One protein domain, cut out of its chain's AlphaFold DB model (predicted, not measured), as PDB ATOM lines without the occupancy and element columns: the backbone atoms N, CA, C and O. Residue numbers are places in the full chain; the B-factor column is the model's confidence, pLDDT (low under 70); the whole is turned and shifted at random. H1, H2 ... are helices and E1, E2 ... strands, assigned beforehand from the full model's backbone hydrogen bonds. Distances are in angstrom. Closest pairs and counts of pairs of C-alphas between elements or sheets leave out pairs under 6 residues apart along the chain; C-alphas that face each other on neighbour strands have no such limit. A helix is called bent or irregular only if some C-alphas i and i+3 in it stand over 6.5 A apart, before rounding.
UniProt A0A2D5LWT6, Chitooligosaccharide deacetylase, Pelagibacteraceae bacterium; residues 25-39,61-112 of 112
ATOM      1  N   ILE A  25      -1.608  52.878  34.898       93.75
ATOM      2  CA  ILE A  25      -2.896  52.713  35.562       93.75
ATOM      3  C   ILE A  25      -3.327  51.260  35.347       93.75
ATOM      4  O   ILE A  25      -3.611  50.845  34.221       93.75
ATOM      5  N   SER A  26      -3.354  50.476  36.424       92.56
ATOM      6  CA  SER A  26      -3.805  49.083  36.381       92.56
ATOM      7  C   SER A  26      -5.314  49.009  36.592       92.56
ATOM      8  O   SER A  26      -5.815  49.417  37.638       92.56
ATOM      9  N   LEU A  27      -6.039  48.468  35.617       94.38
ATOM     10  CA  LEU A  27      -7.476  48.217  35.694       94.38
ATOM     11  C   LEU A  27      -7.714  46.714  35.773       94.38
ATOM     12  O   LEU A  27      -7.416  45.990  34.825       94.38
ATOM     13  N   MET A  28      -8.268  46.262  36.893       94.50
ATOM     14  CA  MET A  28      -8.464  44.847  37.186       94.50
ATOM     15  C   MET A  28      -9.944  44.471  37.137       94.50
ATOM     16  O   MET A  28     -10.786  45.145  37.733       94.50
ATOM     17  N   TYR A  29     -10.248  43.357  36.477       95.75
ATOM     18  CA  TYR A  29     -11.584  42.768  36.434       95.75
ATOM     19  C   TYR A  29     -11.576  41.357  37.023       95.75
ATOM     20  O   TYR A  29     -10.612  40.622  36.859       95.75
ATOM     21  N   HIS A  30     -12.683  40.962  37.652       95.69
ATOM     22  CA  HIS A  30     -12.917  39.571  38.052       95.69
ATOM     23  C   HIS A  30     -13.979  38.938  37.145       95.69
ATOM     24  O   HIS A  30     -13.708  38.001  36.399       95.69
ATOM     25  N   ARG A  31     -15.209  39.470  37.183       97.12
ATOM     26  CA  ARG A  31     -16.373  38.930  36.463       97.12
ATOM     27  C   ARG A  31     -17.000  39.972  35.548       97.12
ATOM     28  O   ARG A  31     -17.012  41.165  35.855       97.12
ATOM     29  N   VAL A  32     -17.573  39.496  34.445       97.62
ATOM     30  CA  VAL A  32     -18.363  40.311  33.514       97.62
ATOM     31  C   VAL A  32     -19.652  39.567  33.189       97.62
ATOM     32  O   VAL A  32     -19.606  38.435  32.717       97.62
ATOM     33  N   GLY A  33     -20.805  40.190  33.427       97.75
ATOM     34  CA  GLY A  33     -22.124  39.627  33.119       97.75
ATOM     35  C   GLY A  33     -22.605  38.522  34.071       97.75
ATOM     36  O   GLY A  33     -23.502  37.765  33.718       97.75
ATOM     37  N   GLU A  34     -22.039  38.412  35.273       96.56
ATOM     38  CA  GLU A  34     -22.381  37.396  36.275       96.56
ATOM     39  C   GLU A  34     -23.051  38.025  37.508       96.56
ATOM     40  O   GLU A  34     -22.503  38.059  38.610       96.56
ATOM     41  N   GLY A  35     -24.278  38.520  37.320       92.38
ATOM     42  CA  GLY A  35     -25.016  39.291  38.335       92.38
ATOM     43  C   GLY A  35     -25.291  38.566  39.661       92.38
ATOM     44  O   GLY A  35     -25.645  39.213  40.641       92.38
ATOM     45  N   LYS A  36     -25.081  37.244  39.725       94.44
ATOM     46  CA  LYS A  36     -25.145  36.462  40.970       94.44
ATOM     47  C   LYS A  36     -24.124  36.940  42.019       94.44
ATOM     48  O   LYS A  36     -24.379  36.786  43.210       94.44
ATOM     49  N   TYR A  37     -22.994  37.511  41.590       92.44
ATOM     50  CA  TYR A  37     -21.898  37.957  42.460       92.44
ATOM     51  C   TYR A  37     -21.613  39.458  42.262       92.44
ATOM     52  O   TYR A  37     -20.649  39.814  41.587       92.44
ATOM     53  N   PRO A  38     -22.439  40.365  42.814       88.94
ATOM     54  CA  PRO A  38     -22.439  41.779  42.428       88.94
ATOM     55  C   PRO A  38     -21.209  42.580  42.883       88.94
ATOM     56  O   PRO A  38     -20.867  43.563  42.239       88.94
ATOM     57  N   SER A  39     -20.528  42.185  43.964       90.38
ATOM     58  CA  SER A  39     -19.412  42.959  44.535       90.38
ATOM     59  C   SER A  39     -18.146  42.970  43.671       90.38
ATOM     60  O   SER A  39     -17.351  43.898  43.783       90.38
ATOM     61  N   PHE A  61      -2.553  50.964  25.815       91.25
ATOM     62  CA  PHE A  61      -2.312  49.757  26.595       91.25
ATOM     63  C   PHE A  61      -0.825  49.398  26.588       91.25
ATOM     64  O   PHE A  61      -0.165  49.482  25.549       91.25
ATOM     65  N   ILE A  62      -0.295  48.977  27.736       91.94
ATOM     66  CA  ILE A  62       1.053  48.412  27.830       91.94
ATOM     67  C   ILE A  62       0.991  46.887  27.773       91.94
ATOM     68  O   ILE A  62       0.214  46.249  28.479       91.94
ATOM     69  N   GLU A  63       1.838  46.289  26.936       90.19
ATOM     70  CA  GLU A  63       2.040  44.842  26.947       90.19
ATOM     71  C   GLU A  63       2.668  44.397  28.277       90.19
ATOM     72  O   GLU A  63       3.628  45.030  28.731       90.19
ATOM     73  N   PRO A  64       2.224  43.280  28.880       89.06
ATOM     74  CA  PRO A  64       2.784  42.819  30.149       89.06
ATOM     75  C   PRO A  64       4.299  42.575  30.124       89.06
ATOM     76  O   PRO A  64       4.993  42.842  31.103       89.06
ATOM     77  N   SER A  65       4.837  42.119  28.988       89.56
ATOM     78  CA  SER A  65       6.279  41.952  28.761       89.56
ATOM     79  C   SER A  65       7.028  43.287  28.865       89.56
ATOM     80  O   SER A  65       8.036  43.382  29.571       89.56
ATOM     81  N   LYS A  66       6.509  44.338  28.216       91.00
ATOM     82  CA  LYS A  66       7.049  45.701  28.264       91.00
ATOM     83  C   LYS A  66       6.905  46.293  29.663       91.00
ATOM     84  O   LYS A  66       7.867  46.865  30.162       91.00
ATOM     85  N   PHE A  67       5.756  46.111  30.315       92.19
ATOM     86  CA  PHE A  67       5.543  46.541  31.698       92.19
ATOM     87  C   PHE A  67       6.576  45.921  32.644       92.19
ATOM     88  O   PHE A  67       7.287  46.646  33.339       92.19
ATOM     89  N   LYS A  68       6.737  44.592  32.597       91.06
ATOM     90  CA  LYS A  68       7.735  43.861  33.386       91.06
ATOM     91  C   LYS A  68       9.149  44.371  33.121       91.06
ATOM     92  O   LYS A  68       9.895  44.588  34.071       91.06
ATOM     93  N   LYS A  69       9.517  44.578  31.851       92.19
ATOM     94  CA  LYS A  69      10.834  45.113  31.476       92.19
ATOM     95  C   LYS A  69      11.067  46.499  32.070       92.19
ATOM     96  O   LYS A  69      12.142  46.736  32.603       92.19
ATOM     97  N   LYS A  70      10.071  47.388  32.019       93.38
ATOM     98  CA  LYS A  70      10.194  48.741  32.572       93.38
ATOM     99  C   LYS A  70      10.349  48.738  34.085       93.38
ATOM    100  O   LYS A  70      11.310  49.303  34.592       93.38
ATOM    101  N   ILE A  71       9.466  48.029  34.785       90.31
ATOM    102  CA  ILE A  71       9.476  47.967  36.250       90.31
ATOM    103  C   ILE A  71      10.729  47.266  36.781       90.31
ATOM    104  O   ILE A  71      11.408  47.807  37.645       90.31
ATOM    105  N   LEU A  72      11.059  46.074  36.273       89.38
ATOM    106  CA  LEU A  72      12.203  45.302  36.777       89.38
ATOM    107  C   LEU A  72      13.543  45.801  36.235       89.38
ATOM    108  O   LEU A  72      14.569  45.624  36.884       89.38
ATOM    109  N   GLY A  73      13.543  46.387  35.039       90.06
ATOM    110  CA  GLY A  73      14.737  46.939  34.404       90.06
ATOM    111  C   GLY A  73      15.058  48.368  34.833       90.06
ATOM    112  O   GLY A  73      16.085  48.887  34.408       90.06
ATOM    113  N   GLY A  74      14.202  49.007  35.640       88.81
ATOM    114  CA  GLY A  74      14.379  50.398  36.059       88.81
ATOM    115  C   GLY A  74      14.298  51.397  34.903       88.81
ATOM    116  O   GLY A  74      14.881  52.473  34.984       88.81
ATOM    117  N   GLU A  75      13.615  51.045  33.808       91.38
ATOM    118  CA  GLU A  75      13.406  51.985  32.709       91.38
ATOM    119  C   GLU A  75      12.281  52.955  33.058       91.38
ATOM    120  O   GLU A  75      11.190  52.545  33.462       91.38
ATOM    121  N   GLU A  76      12.500  54.236  32.786       90.44
ATOM    122  CA  GLU A  76      11.476  55.252  32.985       90.44
ATOM    123  C   GLU A  76      10.266  55.048  32.055       90.44
ATOM    124  O   GLU A  76      10.349  54.507  30.935       90.44
ATOM    125  N   PHE A  77       9.109  55.495  32.541       91.81
ATOM    126  CA  PHE A  77       7.906  55.663  31.739       91.81
ATOM    127  C   PHE A  77       7.926  57.054  31.117       91.81
ATOM    128  O   PHE A  77       8.044  58.042  31.826       91.81
ATOM    129  N   THR A  78       7.789  57.129  29.795       90.94
ATOM    130  CA  THR A  78       7.786  58.395  29.039       90.94
ATOM    131  C   THR A  78       6.376  58.901  28.725       90.94
ATOM    132  O   THR A  78       6.212  59.966  28.145       90.94
ATOM    133  N   GLU A  79       5.354  58.108  29.042       91.62
ATOM    134  CA  GLU A  79       3.931  58.404  28.870       91.62
ATOM    135  C   GLU A  79       3.131  57.562  29.880       91.62
ATOM    136  O   GLU A  79       3.676  56.649  30.512       91.62
ATOM    137  N   ARG A  80       1.835  57.852  30.028       92.31
ATOM    138  CA  ARG A  80       0.916  57.005  30.795       92.31
ATOM    139  C   ARG A  80       0.418  55.830  29.962       92.31
ATOM    140  O   ARG A  80       0.029  55.998  28.807       92.31
ATOM    141  N   TYR A  81       0.344  54.666  30.594       93.25
ATOM    142  CA  TYR A  81      -0.229  53.464  30.005       93.25
ATOM    143  C   TYR A  81      -1.370  52.894  30.846       93.25
ATOM    144  O   TYR A  81      -1.419  53.075  32.061       93.25
ATOM    145  N   ILE A  82      -2.251  52.137  30.199       93.81
ATOM    146  CA  ILE A  82      -3.242  51.280  30.848       93.81
ATOM    147  C   ILE A  82      -2.721  49.843  30.848       93.81
ATOM    148  O   ILE A  82      -2.314  49.324  29.808       93.81
ATOM    149  N   LEU A  83      -2.761  49.179  31.999       93.56
ATOM    150  CA  LEU A  83      -2.569  47.736  32.106       93.56
ATOM    151  C   LEU A  83      -3.909  47.098  32.468       93.56
ATOM    152  O   LEU A  83      -4.441  47.351  33.545       93.56
ATOM    153  N   LEU A  84      -4.463  46.292  31.564       93.06
ATOM    154  CA  LEU A  84      -5.689  45.542  31.826       93.06
ATOM    155  C   LEU A  84      -5.333  44.194  32.457       93.06
ATOM    156  O   LEU A  84      -4.594  43.411  31.858       93.06
ATOM    157  N   THR A  85      -5.869  43.909  33.637       92.81
ATOM    158  CA  THR A  85      -5.624  42.653  34.352       92.81
ATOM    159  C   THR A  85      -6.925  41.917  34.658       92.81
ATOM    160  O   THR A  85      -8.004  42.517  34.731       92.81
ATOM    161  N   VAL A  86      -6.827  40.598  34.800       93.00
ATOM    162  CA  VAL A  86      -7.953  39.720  35.128       93.00
ATOM    163  C   VAL A  86      -7.554  38.835  36.293       93.00
ATOM    164  O   VAL A  86      -6.582  38.097  36.174       93.00
ATOM    165  N   ASP A  87      -8.311  38.891  37.384       92.62
ATOM    166  CA  ASP A  87      -8.072  38.070  38.573       92.62
ATOM    167  C   ASP A  87      -9.020  36.857  38.615       92.62
ATOM    168  O   ASP A  87     -10.060  36.834  37.946       92.62
ATOM    169  N   ASP A  88      -8.651  35.823  39.374       93.19
ATOM    170  CA  ASP A  88      -9.419  34.591  39.645       93.19
ATOM    171  C   ASP A  88      -9.815  33.708  38.438       93.19
ATOM    172  O   ASP A  88     -10.401  32.635  38.611       93.19
ATOM    173  N   SER A  89      -9.502  34.108  37.201       90.00
ATOM    174  CA  SER A  89      -9.794  33.338  35.976       90.00
ATOM    175  C   SER A  89     -11.266  32.905  35.835       90.00
ATOM    176  O   SER A  89     -11.570  31.812  35.340       90.00
ATOM    177  N   PHE A  90     -12.217  33.747  36.258       94.81
ATOM    178  CA  PHE A  90     -13.633  33.385  36.191       94.81
ATOM    179  C   PHE A  90     -14.113  33.141  34.756       94.81
ATOM    180  O   PHE A  90     -13.875  33.919  33.829       94.81
ATOM    181  N   LYS A  91     -14.901  32.070  34.590       95.81
ATOM    182  CA  LYS A  91     -15.490  31.675  33.301       95.81
ATOM    183  C   LYS A  91     -16.316  32.795  32.661       95.81
ATOM    184  O   LYS A  91     -16.318  32.923  31.440       95.81
ATOM    185  N   SER A  92     -16.991  33.614  33.467       97.12
ATOM    186  CA  SER A  92     -17.787  34.745  32.984       97.12
ATOM    187  C   SER A  92     -16.943  35.776  32.236       97.12
ATOM    188  O   SER A  92     -17.374  36.256  31.190       97.12
ATOM    189  N   PHE A  93     -15.712  36.048  32.679       95.88
ATOM    190  CA  PHE A  93     -14.793  36.908  31.934       95.88
ATOM    191  C   PHE A  93     -14.462  36.307  30.561       95.88
ATOM    192  O   PHE A  93     -14.604  36.974  29.535       95.88
ATOM    193  N   TYR A  94     -14.087  35.024  30.516       94.38
ATOM    194  CA  TYR A  94     -13.783  34.335  29.257       94.38
ATOM    195  C   TYR A  94     -14.980  34.293  28.295       94.38
ATOM    196  O   TYR A  94     -14.813  34.420  27.086       94.38
ATOM    197  N   GLN A  95     -16.195  34.112  28.806       97.25
ATOM    198  CA  GLN A  95     -17.383  34.025  27.957       97.25
ATOM    199  C   GLN A  95     -17.861  35.395  27.470       97.25
ATOM    200  O   GLN A  95     -18.278  35.508  26.321       97.25
ATOM    201  N   ASN A  96     -17.783  36.425  28.315       97.38
ATOM    202  CA  ASN A  96     -18.459  37.696  28.057       97.38
ATOM    203  C   ASN A  96     -17.502  38.842  27.702       97.38
ATOM    204  O   ASN A  96     -17.841  39.679  26.869       97.38
ATOM    205  N   ALA A  97     -16.310  38.896  28.304       95.56
ATOM    206  CA  ALA A  97     -15.343  39.975  28.091       95.56
ATOM    207  C   ALA A  97     -14.331  39.643  26.988       95.56
ATOM    208  O   ALA A  97     -14.031  40.480  26.135       95.56
ATOM    209  N   TRP A  98     -13.821  38.409  26.976       93.06
ATOM    210  CA  TRP A  98     -12.773  37.998  26.041       93.06
ATOM    211  C   TRP A  98     -13.151  38.142  24.555       93.06
ATOM    212  O   TRP A  98     -12.317  38.651  23.804       93.06
ATOM    213  N   PRO A  99     -14.371  37.791  24.092       94.62
ATOM    214  CA  PRO A  99     -14.755  38.019  22.698       94.62
ATOM    215  C   PRO A  99     -14.665  39.496  22.289       94.62
ATOM    216  O   PRO A  99     -14.139  39.803  21.222       94.62
ATOM    217  N   ILE A 100     -15.075  40.408  23.178       94.75
ATOM    218  CA  ILE A 100     -15.039  41.863  22.955       94.75
ATOM    219  C   ILE A 100     -13.590  42.355  22.835       94.75
ATOM    220  O   ILE A 100     -13.258  43.119  21.932       94.75
ATOM    221  N   LEU A 101     -12.706  41.896  23.727       91.75
ATOM    222  CA  LEU A 101     -11.280  42.239  23.677       91.75
ATOM    223  C   LEU A 101     -10.602  41.668  22.424       91.75
ATOM    224  O   LEU A 101      -9.753  42.324  21.823       91.75
ATOM    225  N   LYS A 102     -10.994  40.460  22.002       90.06
ATOM    226  CA  LYS A 102     -10.437  39.783  20.827       90.06
ATOM    227  C   LYS A 102     -10.749  40.524  19.526       90.06
ATOM    228  O   LYS A 102      -9.879  40.595  18.661       90.06
ATOM    229  N   GLU A 103     -11.954  41.073  19.389       89.19
ATOM    230  CA  GLU A 103     -12.334  41.920  18.245       89.19
ATOM    231  C   GLU A 103     -11.485  43.194  18.171       89.19
ATOM    232  O   GLU A 103     -11.157  43.673  17.089       89.19
ATOM    233  N   LYS A 104     -11.055  43.700  19.329       81.88
ATOM    234  CA  LYS A 104     -10.256  44.918  19.471       81.88
ATOM    235  C   LYS A 104      -8.750  44.639  19.590       81.88
ATOM    236  O   LYS A 104      -8.013  45.463  20.117       81.88
ATOM    237  N   LYS A 105      -8.258  43.491  19.109       68.81
ATOM    238  CA  LYS A 105      -6.879  42.997  19.327       68.81
ATOM    239  C   LYS A 105      -5.740  43.968  18.995       68.81
ATOM    240  O   LYS A 105      -4.679  43.856  19.592       68.81
ATOM    241  N   ASN A 106      -5.950  44.914  18.084       59.88
ATOM    242  CA  ASN A 106      -4.943  45.935  17.772       59.88
ATOM    243  C   ASN A 106      -4.823  47.014  18.869       59.88
ATOM    244  O   ASN A 106      -3.949  47.873  18.791       59.88
ATOM    245  N   THR A 107      -5.702  46.981  19.871       60.75
ATOM    246  CA  THR A 107      -5.866  48.015  20.894       60.75
ATOM    247  C   THR A 107      -5.612  47.485  22.309       60.75
ATOM    248  O   THR A 107      -5.132  48.254  23.133       60.75
ATOM    249  N   PHE A 108      -5.849  46.198  22.613       66.50
ATOM    250  CA  PHE A 108      -5.822  45.678  23.995       66.50
ATOM    251  C   PHE A 108      -4.827  44.531  24.212       66.50
ATOM    252  O   PHE A 108      -4.818  43.544  23.479       66.50
ATOM    253  N   HIS A 109      -4.081  44.620  25.315       68.94
ATOM    254  CA  HIS A 109      -3.240  43.555  25.865       68.94
ATOM    255  C   HIS A 109      -3.677  43.308  27.313       68.94
ATOM    256  O   HIS A 109      -3.934  44.271  28.036       68.94
ATOM    257  N   TYR A 110      -3.797  42.045  27.729       67.12
ATOM    258  CA  TYR A 110      -4.252  41.685  29.075       67.12
ATOM    259  C   TYR A 110      -3.236  40.803  29.799       67.12
ATOM    260  O   TYR A 110      -2.433  40.109  29.171       67.12
ATOM    261  N   PHE A 111      -3.295  40.846  31.124       60.50
ATOM    262  CA  PHE A 111      -2.506  40.022  32.029       60.50
ATOM    263  C   PHE A 111      -3.446  39.168  32.888       60.50
ATOM    264  O   PHE A 111      -4.363  39.712  33.506       60.50
ATOM    265  N   CYS A 112      -3.226  37.854  32.884       58.12
ATOM    266  CA  CYS A 112      -3.794  36.909  33.846       58.12
ATOM    267  C   CYS A 112      -2.705  36.521  34.840       58.12
ATOM    268  O   CYS A 112      -1.543  36.385  34.388       58.12
TER     269      CYS A 112
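Overview. This is residues 25 to 39 and 61 to 112 of the 112 residues of the protein "Chitooligosaccharide deacetylase" of Pelagibacteraceae bacterium (UniProt A0A2D5LWT6). A short ribbon of two parallel strands, E1 and E2, has H1 toward one end and H2 toward the other, and the tail folds back from H2 to put residues 110 to 111 beside E2. Residues 68 to 74 stick out. The 67 printed residues hold E1, H1, E2 and H2 in chain order, a mixed class, loose with a radius of gyration of the C-alphas of 13.7 A, spanning 42 by 25 by 16 A.

Along the chain. E1, residues 25 to 29, starts at C-alpha 25 (-2.896, 52.713, 35.562). H1 is residues 64 to 73. E2, residues 80 to 86, is 19.9 A long. H2, residues 91 to 103, is 18.5 A long and ends at C-alpha 103 (-12.334, 41.920, 18.245); it is irregular, only just: C-alphas 96 and 99 are 6.52 A apart.

Arrangement. E1 and E2 are parallel at 18 degrees; N 27 and O 83, 2.8 A, are within hydrogen-bond range. Residues 84 to 85 of E2 pair in parallel with residues 110 to 111. The closest C-alphas of H1 and E2, Pro 64 and Leu 83, are 7.5 A apart. H1 and H2 are apart; E1 and H2 only just, at 8.1 A. Every O i to N i+4 pair is within hydrogen-bond range in H1, 6 of 9 in H2.

Size, cuts and confidence. Residues 40 to 60 are cut out; C-alphas 39 and 61 are 25.7 A apart. Residues 105 to 112 have pLDDT under 70.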